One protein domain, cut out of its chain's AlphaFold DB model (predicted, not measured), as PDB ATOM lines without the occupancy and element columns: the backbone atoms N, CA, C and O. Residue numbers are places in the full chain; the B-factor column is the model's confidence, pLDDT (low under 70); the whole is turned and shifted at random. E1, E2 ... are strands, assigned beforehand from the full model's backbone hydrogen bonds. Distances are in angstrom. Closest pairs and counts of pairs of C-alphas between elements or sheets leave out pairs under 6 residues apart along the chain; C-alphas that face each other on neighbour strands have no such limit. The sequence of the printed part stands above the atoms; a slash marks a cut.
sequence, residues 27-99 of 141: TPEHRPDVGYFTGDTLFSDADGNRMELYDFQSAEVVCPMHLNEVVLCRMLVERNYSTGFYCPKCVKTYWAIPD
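This is residues 27 to 99 of the 141 residues of an uncharacterized protein of Pandoraea aquatica (UniProt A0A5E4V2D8). One strongly twisted sheet of five strands, E1, E7, E6, E5 and E4, curls like part of a barrel, and the small hairpin E2 and E3 sits at its open side, with E2 next to E4. The 73 printed residues hold no named helix and seven strands, E1 to E7 along the chain; the class is all strand, though under half of the residues, 31, are in named elements. The sheet's order is E1, E7, E6, E5, E4, mixed, while E2 and E3 are antiparallel. The whole is compact, with a radius of gyration of the C-alphas of 11.3 A and spans of 30 by 25 by 18 A.

Find C-alpha 34 at (-27.073, 19.944, -30.131); from there E1, residues 34 to 38, runs 13.9 A. Next come E2, residues 42 to 44, E3, residues 50 to 52, and E4, residues 60 to 62. E5, residues 72 to 77, runs 16.1 A, and E6, residues 83 to 87, 13.7 A. E7, residues 92 to 97, runs 15.8 A to C-alpha 97 at (-22.910, 31.256, -27.069).

Start at edge strand E1, parallel to E7 at 29 degrees, with N 35 and O 93 2.8 A apart. E4, E5, E6 and E7 form a meander, each strand the antiparallel neighbour of the one before; look for N 94 and O 85 at 2.8 A, N 76 and O 84 at 2.8 A, and N 73 and O 61 at 2.8 A. In the hairpin E2 and E3, N 43 and O 51 are 2.9 A apart. The closest C-alphas of E2 and E4, Ser 44 and Val 62, are 5.4 A apart; E1 and E4 are apart.

The C-alphas farthest apart, Asn 68 and Asn 80, are 33.5 A apart. The printed part has no cut and no long link. Confidence is under 70 at residues 27 to 32, 78 to 82 and 98 to 99.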
ATOM      1  N   THR A  27     -33.569  29.811 -29.080       48.19
ATOM      2  CA  THR A  27     -32.396  29.206 -28.436       48.19
ATOM      3  C   THR A  27     -32.643  27.698 -28.318       48.19
ATOM      4  O   THR A  27     -33.667  27.319 -27.742       48.19
ATOM      5  N   PRO A  28     -31.827  26.837 -28.958       49.47
ATOM      6  CA  PRO A  28     -32.252  25.469 -29.186       49.47
ATOM      7  C   PRO A  28     -32.425  24.772 -27.846       49.47
ATOM      8  O   PRO A  28     -31.479  24.694 -27.061       49.47
ATOM      9  N   GLU A  29     -33.636  24.269 -27.609       53.00
ATOM     10  CA  GLU A  29     -33.945  23.355 -26.509       53.00
ATOM     11  C   GLU A  29     -32.900  22.232 -26.480       53.00
ATOM     12  O   GLU A  29     -32.465  21.767 -27.541       53.00
ATOM     13  N   HIS A  30     -32.487  21.779 -25.292       54.44
ATOM     14  CA  HIS A  30     -31.470  20.734 -25.190       54.44
ATOM     15  C   HIS A  30     -31.928  19.462 -25.874       54.44
ATOM     16  O   HIS A  30     -32.885  18.802 -25.459       54.44
ATOM     17  N   ARG A  31     -31.170  19.067 -26.888       63.44
ATOM     18  CA  ARG A  31     -31.342  17.793 -27.566       63.44
ATOM     19  C   ARG A  31     -29.982  17.114 -27.726       63.44
ATOM     20  O   ARG A  31     -28.969  17.802 -27.824       63.44
ATOM     21  N   PRO A  32     -29.928  15.773 -27.786       67.06
ATOM     22  CA  PRO A  32     -28.668  15.035 -27.936       67.06
ATOM     23  C   PRO A  32     -27.863  15.398 -29.200       67.06
ATOM     24  O   PRO A  32     -26.657  15.141 -29.269       67.06
ATOM     25  N   ASP A  33     -28.537  15.963 -30.204       73.44
ATOM     26  CA  ASP A  33     -27.989  16.426 -31.478       73.44
ATOM     27  C   ASP A  33     -27.503  17.886 -31.453       73.44
ATOM     28  O   ASP A  33     -27.051  18.386 -32.484       73.44
ATOM     29  N   VAL A  34     -27.538  18.560 -30.298       76.62
ATOM     30  CA  VAL A  34     -27.073  19.944 -30.131       76.62
ATOM     31  C   VAL A  34     -25.877  20.007 -29.176       76.62
ATOM     32  O   VAL A  34     -25.841  19.327 -28.152       76.62
ATOM     33  N   GLY A  35     -24.874  20.808 -29.529       80.06
ATOM     34  CA  GLY A  35     -23.742  21.161 -28.678       80.06
ATOM     35  C   GLY A  35     -23.538  22.674 -28.616       80.06
ATOM     36  O   GLY A  35     -24.057  23.419 -29.448       80.06
ATOM     37  N   TYR A  36     -22.752  23.120 -27.641       80.00
ATOM     38  CA  TYR A  36     -22.509  24.537 -27.390       80.00
ATOM     39  C   TYR A  36     -21.012  24.806 -27.241       80.00
ATOM     40  O   TYR A  36     -20.278  23.982 -26.691       80.00
ATOM     41  N   PHE A  37     -20.581  25.963 -27.730       83.94
ATOM     42  CA  PHE A  37     -19.254  26.533 -27.522       83.94
ATOM     43  C   PHE A  37     -19.396  27.910 -26.878       83.94
ATOM     44  O   PHE A  37     -20.407  28.585 -27.067       83.94
ATOM     45  N   THR A  38     -18.382  28.334 -26.133       77.50
ATOM     46  CA  THR A  38     -18.308  29.702 -25.612       77.50
ATOM     47  C   THR A  38     -18.088  30.692 -26.759       77.50
ATOM     48  O   THR A  38     -17.526  30.329 -27.795       77.50
ATOM     49  N   GLY A  39     -18.541  31.934 -26.596       74.19
ATOM     50  CA  GLY A  39     -18.484  32.964 -27.638       74.19
ATOM     51  C   GLY A  39     -17.061  33.305 -28.081       74.19
ATOM     52  O   GLY A  39     -16.835  33.539 -29.261       74.19
ATOM     53  N   ASP A  40     -16.098  33.197 -27.167       80.38
ATOM     54  CA  ASP A  40     -14.663  33.393 -27.405       80.38
ATOM     55  C   ASP A  40     -13.973  32.195 -28.093       80.38
ATOM     56  O   ASP A  40     -12.762  32.212 -28.345       80.38
ATOM     57  N   THR A  41     -14.713  31.124 -28.412       87.25
ATOM     58  CA  THR A  41     -14.154  29.985 -29.144       87.25
ATOM     59  C   THR A  41     -13.798  30.403 -30.571       87.25
ATOM     60  O   THR A  41     -14.653  30.801 -31.362       87.25
ATOM     61  N   LEU A  42     -12.523  30.235 -30.933       91.19
ATOM     62  CA  LEU A  42     -12.029  30.495 -32.285       91.19
ATOM     63  C   LEU A  42     -12.179  29.269 -33.192       91.19
ATOM     64  O   LEU A  42     -11.570  28.220 -32.935       91.19
ATOM     65  N   PHE A  43     -12.883  29.447 -34.305       92.25
ATOM     66  CA  PHE A  43     -13.093  28.440 -35.345       92.25
ATOM     67  C   PHE A  43     -12.233  28.729 -36.571       92.25
ATOM     68  O   PHE A  43     -11.820  29.866 -36.772       92.25
ATOM     69  N   SER A  44     -11.950  27.698 -37.372       92.69
ATOM     70  CA  SER A  44     -11.113  27.831 -38.574       92.69
ATOM     71  C   SER A  44     -11.956  27.793 -39.845       92.69
ATOM     72  O   SER A  44     -12.929  27.042 -39.905       92.69
ATOM     73  N   ASP A  45     -11.592  28.569 -40.860       89.81
ATOM     74  CA  ASP A  45     -12.092  28.383 -42.226       89.81
ATOM     75  C   ASP A  45     -11.269  27.312 -42.972       89.81
ATOM     76  O   ASP A  45     -10.377  26.676 -42.400       89.81
ATOM     77  N   ALA A  46     -11.586  27.080 -44.250       86.19
ATOM     78  CA  ALA A  46     -10.874  26.114 -45.087       86.19
ATOM     79  C   ALA A  46      -9.401  26.490 -45.340       86.19
ATOM     80  O   ALA A  46      -8.581  25.604 -45.588       86.19
ATOM     81  N   ASP A  47      -9.070  27.779 -45.249       87.69
ATOM     82  CA  ASP A  47      -7.723  28.321 -45.443       87.69
ATOM     83  C   ASP A  47      -6.910  28.338 -44.130       87.69
ATOM     84  O   ASP A  47      -5.713  28.635 -44.129       87.69
ATOM     85  N   GLY A  48      -7.539  27.971 -43.007       88.00
ATOM     86  CA  GLY A  48      -6.933  27.916 -41.679       88.00
ATOM     87  C   GLY A  48      -6.962  29.241 -40.914       88.00
ATOM     88  O   GLY A  48      -6.359  29.323 -39.838       88.00
ATOM     89  N   ASN A  49      -7.654  30.269 -41.415       90.50
ATOM     90  CA  ASN A  49      -7.837  31.514 -40.673       90.50
ATOM     91  C   ASN A  49      -8.763  31.270 -39.487       90.50
ATOM     92  O   ASN A  49      -9.795  30.613 -39.625       90.50
ATOM     93  N   ARG A  50      -8.395  31.818 -38.326       92.81
ATOM     94  CA  ARG A  50      -9.126  31.618 -37.075       92.81
ATOM     95  C   ARG A  50      -9.803  32.898 -36.616       92.81
ATOM     96  O   ARG A  50      -9.137  33.923 -36.503       92.81
ATOM     97  N   MET A  51     -11.091  32.815 -36.313       91.00
ATOM     98  CA  MET A  51     -11.899  33.927 -35.803       91.00
ATOM     99  C   MET A  51     -13.075  33.399 -34.977       91.00
ATOM    100  O   MET A  51     -13.358  32.195 -34.984       91.00
ATOM    101  N   GLU A  52     -13.741  34.283 -34.241       88.38
ATOM    102  CA  GLU A  52     -14.982  33.944 -33.547       88.38
ATOM    103  C   GLU A  52     -16.068  33.587 -34.560       88.38
ATOM    104  O   GLU A  52     -16.105  34.121 -35.670       88.38
ATOM    105  N   LEU A  53     -16.980  32.687 -34.187       86.19
ATOM    106  CA  LEU A  53     -18.017  32.222 -35.111       86.19
ATOM    107  C   LEU A  53     -18.933  33.360 -35.585       86.19
ATOM    108  O   LEU A  53     -19.460  33.303 -36.691       86.19
ATOM    109  N   TYR A  54     -19.115  34.395 -34.763       80.00
ATOM    110  CA  TYR A  54     -19.897  35.577 -35.115       80.00
ATOM    111  C   TYR A  54     -19.252  36.411 -36.236       80.00
ATOM    112  O   TYR A  54     -19.961  36.994 -37.053       80.00
ATOM    113  N   ASP A  55     -17.919  36.408 -36.321       83.00
ATOM    114  CA  ASP A  55     -17.162  37.159 -37.326       83.00
ATOM    115  C   ASP A  55     -16.992  36.395 -38.649       83.00
ATOM    116  O   ASP A  55     -16.494  36.949 -39.634       83.00
ATOM    117  N   PHE A  56     -17.421  35.128 -38.706       83.25
ATOM    118  CA  PHE A  56     -17.353  34.330 -39.927       83.25
ATOM    119  C   PHE A  56     -18.247  34.919 -41.021       83.25
ATOM    120  O   PHE A  56     -19.474  34.860 -40.961       83.25
ATOM    121  N   GLN A  57     -17.617  35.409 -42.088       72.31
ATOM    122  CA  GLN A  57     -18.313  35.873 -43.297       72.31
ATOM    123  C   GLN A  57     -18.537  34.755 -44.330       72.31
ATOM    124  O   GLN A  57     -19.193  34.967 -45.349       72.31
ATOM    125  N   SER A  58     -17.978  33.566 -44.088       73.38
ATOM    126  CA  SER A  58     -18.135  32.395 -44.951       73.38
ATOM    127  C   SER A  58     -19.438  31.649 -44.653       73.38
ATOM    128  O   SER A  58     -19.930  31.648 -43.528       73.38
ATOM    129  N   ALA A  59     -19.972  30.945 -45.653       79.44
ATOM    130  CA  ALA A  59     -21.075  30.002 -45.461       79.44
ATOM    131  C   ALA A  59     -20.631  28.700 -44.761       79.44
ATOM    132  O   ALA A  59     -21.480  27.886 -44.377       79.44
ATOM    133  N   GLU A  60     -19.319  28.494 -44.615       86.12
ATOM    134  CA  GLU A  60     -18.725  27.266 -44.101       86.12
ATOM    135  C   GLU A  60     -17.652  27.521 -43.038       86.12
ATOM    136  O   GLU A  60     -16.889  28.486 -43.115       86.12
ATOM    137  N   VAL A  61     -17.574  26.602 -42.076       90.94
ATOM    138  CA  VAL A  61     -16.593  26.577 -40.984       90.94
ATOM    139  C   VAL A  61     -16.040  25.163 -40.808       90.94
ATOM    140  O   VAL A  61     -16.751  24.179 -41.013       90.94
ATOM    141  N   VAL A  62     -14.773  25.022 -40.431       93.06
ATOM    142  CA  VAL A  62     -14.160  23.717 -40.165       93.06
ATOM    143  C   VAL A  62     -14.591  23.207 -38.797       93.06
ATOM    144  O   VAL A  62     -14.495  23.906 -37.786       93.06
ATOM    145  N   CYS A  63     -15.036  21.952 -38.750       93.00
ATOM    146  CA  CYS A  63     -15.424  21.318 -37.500       93.00
ATOM    147  C   CYS A  63     -14.216  21.143 -36.559       93.00
ATOM    148  O   CYS A  63     -13.293  20.398 -36.902       93.00
ATOM    149  N   PRO A  64     -14.242  21.690 -35.330       92.12
ATOM    150  CA  PRO A  64     -13.144  21.516 -34.377       92.12
ATOM    151  C   PRO A  64     -13.069  20.098 -33.783       92.12
ATOM    152  O   PRO A  64     -12.077  19.739 -33.157       92.12
ATOM    153  N   MET A  65     -14.101  19.270 -33.980       92.25
ATOM    154  CA  MET A  65     -14.160  17.903 -33.444       92.25
ATOM    155  C   MET A  65     -13.408  16.879 -34.306       92.25
ATOM    156  O   MET A  65     -13.222  15.735 -33.888       92.25
ATOM    157  N   HIS A  66     -12.978  17.268 -35.508       90.75
ATOM    158  CA  HIS A  66     -12.326  16.392 -36.476       90.75
ATOM    159  C   HIS A  66     -10.855  16.796 -36.659       90.75
ATOM    160  O   HIS A  66     -10.493  17.475 -37.605       90.75
ATOM    161  N   LEU A  67      -9.982  16.365 -35.741       83.88
ATOM    162  CA  LEU A  67      -8.574  16.808 -35.699       83.88
ATOM    163  C   LEU A  67      -7.683  16.264 -36.833       83.88
ATOM    164  O   LEU A  67      -6.597  16.789 -37.061       83.88
ATOM    165  N   ASN A  68      -8.119  15.211 -37.530       88.38
ATOM    166  CA  ASN A  68      -7.315  14.506 -38.538       88.38
ATOM    167  C   ASN A  68      -7.813  14.720 -39.977       88.38
ATOM    168  O   ASN A  68      -7.326  14.070 -40.900       88.38
ATOM    169  N   GLU A  69      -8.818  15.569 -40.176       90.75
ATOM    170  CA  GLU A  69      -9.455  15.792 -41.475       90.75
ATOM    171  C   GLU A  69     -10.179  17.144 -41.491       90.75
ATOM    172  O   GLU A  69     -10.690  17.603 -40.473       90.75
ATOM    173  N   VAL A  70     -10.280  17.766 -42.662       90.38
ATOM    174  CA  VAL A  70     -11.049  19.004 -42.820       90.38
ATOM    175  C   VAL A  70     -12.504  18.646 -43.115       90.38
ATOM    176  O   VAL A  70     -12.821  18.155 -44.197       90.38
ATOM    177  N   VAL A  71     -13.397  18.890 -42.152       92.25
ATOM    178  CA  VAL A  71     -14.852  18.747 -42.330       92.25
ATOM    179  C   VAL A  71     -15.489  20.126 -42.393       92.25
ATOM    180  O   VAL A  71     -15.582  20.808 -41.372       92.25
ATOM    181  N   LEU A  72     -15.967  20.501 -43.580       90.75
ATOM    182  CA  LEU A  72     -16.709  21.740 -43.792       90.75
ATOM    183  C   LEU A  72     -18.133  21.592 -43.254       90.75
ATOM    184  O   LEU A  72     -18.874  20.667 -43.598       90.75
ATOM    185  N   CYS A  73     -18.481  22.493 -42.350       89.75
ATOM    186  CA  CYS A  73     -19.764  22.576 -41.682       89.75
ATOM    187  C   CYS A  73     -20.531  23.769 -42.218       89.75
ATOM    188  O   CYS A  73     -19.949  24.826 -42.441       89.75
ATOM    189  N   ARG A  74     -21.846  23.622 -42.369       87.00
ATOM    190  CA  ARG A  74     -22.695  24.701 -42.871       87.00
ATOM    191  C   ARG A  74     -23.037  25.661 -41.741       87.00
ATOM    192  O   ARG A  74     -23.590  25.220 -40.733       87.00
ATOM    193  N   MET A  75     -22.760  26.944 -41.939       85.69
ATOM    194  CA  MET A  75     -23.125  28.006 -41.003       85.69
ATOM    195  C   MET A  75     -24.645  28.151 -40.888       85.69
ATOM    196  O   MET A  75     -25.385  28.018 -41.868       85.69
ATOM    197  N   LEU A  76     -25.098  28.438 -39.673       81.62
ATOM    198  CA  LEU A  76     -26.479  28.714 -39.304       81.62
ATOM    199  C   LEU A  76     -26.505  30.065 -38.587       81.62
ATOM    200  O   LEU A  76     -25.743  30.280 -37.648       81.62
ATOM    201  N   VAL A  77     -27.383  30.966 -39.019       70.12
ATOM    202  CA  VAL A  77     -27.576  32.273 -38.378       70.12
ATOM    203  C   VAL A  77     -29.030  32.373 -37.944       70.12
ATOM    204  O   VAL A  77     -29.940  32.213 -38.762       70.12
ATOM    205  N   GLU A  78     -29.252  32.620 -36.658       64.75
ATOM    206  CA  GLU A  78     -30.583  32.824 -36.095       64.75
ATOM    207  C   GLU A  78     -30.931  34.322 -36.004       64.75
ATOM    208  O   GLU A  78     -30.058  35.167 -35.809       64.75
ATOM    209  N   ARG A  79     -32.228  34.666 -36.093       49.16
ATOM    210  CA  ARG A  79     -32.752  36.050 -36.040       49.16
ATOM    211  C   ARG A  79     -32.327  36.869 -34.811       49.16
ATOM    212  O   ARG A  79     -32.411  38.089 -34.874       49.16
ATOM    213  N   ASN A  80     -31.863  36.226 -33.739       51.78
ATOM    214  CA  ASN A  80     -31.456  36.867 -32.484       51.78
ATOM    215  C   ASN A  80     -29.927  36.899 -32.282       51.78
ATOM    216  O   ASN A  80     -29.471  36.933 -31.146       51.78
ATOM    217  N   TYR A  81     -29.144  36.887 -33.369       58.59
ATOM    218  CA  TYR A  81     -27.670  36.963 -33.363       58.59
ATOM    219  C   TYR A  81     -26.935  35.730 -32.819       58.59
ATOM    220  O   TYR A  81     -25.717  35.760 -32.669       58.59
ATOM    221  N   SER A  82     -27.638  34.621 -32.578       66.44
ATOM    222  CA  SER A  82     -26.981  33.336 -32.337       66.44
ATOM    223  C   SER A  82     -26.396  32.816 -33.649       66.44
ATOM    224  O   SER A  82     -27.124  32.625 -34.631       66.44
ATOM    225  N   THR A  83     -25.094  32.546 -33.651       78.50
ATOM    226  CA  THR A  83     -24.405  31.918 -34.781       78.50
ATOM    227  C   THR A  83     -24.023  30.493 -34.411       78.50
ATOM    228  O   THR A  83     -23.552  30.212 -33.309       78.50
ATOM    229  N   GLY A  84     -24.249  29.568 -35.332       86.12
ATOM    230  CA  GLY A  84     -23.953  28.157 -35.162       86.12
ATOM    231  C   GLY A  84     -23.506  27.513 -36.464       86.12
ATOM    232  O   GLY A  84     -23.395  28.163 -37.502       86.12
ATOM    233  N   PHE A  85     -23.269  26.211 -36.426       88.25
ATOM    234  CA  PHE A  85     -23.015  25.417 -37.617       88.25
ATOM    235  C   PHE A  85     -23.520  23.991 -37.457       88.25
ATOM    236  O   PHE A  85     -23.578  23.436 -36.361       88.25
ATOM    237  N   TYR A  86     -23.833  23.361 -38.581       87.69
ATOM    238  CA  TYR A  86     -24.120  21.938 -38.638       87.69
ATOM    239  C   TYR A  86     -22.924  21.162 -39.183       87.69
ATOM    240  O   TYR A  86     -22.444  21.441 -40.285       87.69
ATOM    241  N   CYS A  87     -22.487  20.143 -38.440       91.19
ATOM    242  CA  CYS A  87     -21.461  19.219 -38.896       91.19
ATOM    243  C   CYS A  87     -22.094  17.923 -39.432       91.19
ATOM    244  O   CYS A  87     -22.636  17.140 -38.643       91.19
ATOM    245  N   PRO A  88     -21.963  17.622 -40.739       85.69
ATOM    246  CA  PRO A  88     -22.556  16.426 -41.334       85.69
ATOM    247  C   PRO A  88     -21.922  15.126 -40.838       85.69
ATOM    248  O   PRO A  88     -22.563  14.079 -40.886       85.69
ATOM    249  N   LYS A  89     -20.678  15.178 -40.346       91.44
ATOM    250  CA  LYS A  89     -19.968  13.999 -39.844       91.44
ATOM    251  C   LYS A  89     -20.240  13.728 -38.365       91.44
ATOM    252  O   LYS A  89     -20.392  12.572 -37.983       91.44
ATOM    253  N   CYS A  90     -20.370  14.774 -37.548       88.25
ATOM    254  CA  CYS A  90     -20.860  14.629 -36.176       88.25
ATOM    255  C   CYS A  90     -22.353  14.284 -36.130       88.25
ATOM    256  O   CYS A  90     -22.807  13.730 -35.134       88.25
ATOM    257  N   VAL A  91     -23.109  14.652 -37.173       87.88
ATOM    258  CA  VAL A  91     -24.581  14.657 -37.169       87.88
ATOM    259  C   VAL A  91     -25.098  15.481 -35.982       87.88
ATOM    260  O   VAL A  91     -25.990  15.073 -35.242       87.88
ATOM    261  N   LYS A  92     -24.465  16.642 -35.770       85.25
ATOM    262  CA  LYS A  92     -24.756  17.565 -34.669       85.25
ATOM    263  C   LYS A  92     -24.738  19.008 -35.133       85.25
ATOM    264  O   LYS A  92     -23.936  19.385 -35.993       85.25
ATOM    265  N   THR A  93     -25.589  19.799 -34.501       85.56
ATOM    266  CA  THR A  93     -25.595  21.254 -34.603       85.56
ATOM    267  C   THR A  93     -24.856  21.838 -33.411       85.56
ATOM    268  O   THR A  93     -25.077  21.423 -32.278       85.56
ATOM    269  N   TYR A  94     -23.993  22.808 -33.659       86.25
ATOM    270  CA  TYR A  94     -23.235  23.504 -32.633       86.25
ATOM    271  C   TYR A  94     -23.580  24.984 -32.655       86.25
ATOM    272  O   TYR A  94     -23.709  25.559 -33.733       86.25
ATOM    273  N   TRP A  95     -23.701  25.598 -31.484       82.94
ATOM    274  CA  TRP A  95     -23.974  27.028 -31.346       82.94
ATOM    275  C   TRP A  95     -22.870  27.705 -30.547       82.94
ATOM    276  O   TRP A  95     -22.469  27.194 -29.501       82.94
ATOM    277  N   ALA A  96     -22.389  28.843 -31.043       80.81
ATOM    278  CA  ALA A  96     -21.534  29.731 -30.272       80.81
ATOM    279  C   ALA A  96     -22.416  30.608 -29.385       80.81
ATOM    280  O   ALA A  96     -23.363  31.244 -29.853       80.81
ATOM    281  N   ILE A  97     -22.119  30.593 -28.093       75.12
ATOM    282  CA  ILE A  97     -22.910  31.256 -27.069       75.12
ATOM    283  C   ILE A  97     -22.187  32.522 -26.643       75.12
ATOM    284  O   ILE A  97     -21.151  32.409 -25.989       75.12
ATOM    285  N   PRO A  98     -22.702  33.711 -26.997       69.00
ATOM    286  CA  PRO A  98     -22.069  34.957 -26.600       69.00
ATOM    287  C   PRO A  98     -22.010  35.095 -25.075       69.00
ATOM    288  O   PRO A  98     -22.805  34.502 -24.345       69.00
ATOM    289  N   ASP A  99     -21.059  35.889 -24.599       67.19
ATOM    290  CA  ASP A  99     -20.767  36.122 -23.179       67.19
ATOM    291  C   ASP A  99     -21.937  36.744 -22.394       67.19
ATOM    292  O   ASP A  99     -22.039  36.569 -21.181       67.19
TER     293      ASP A  99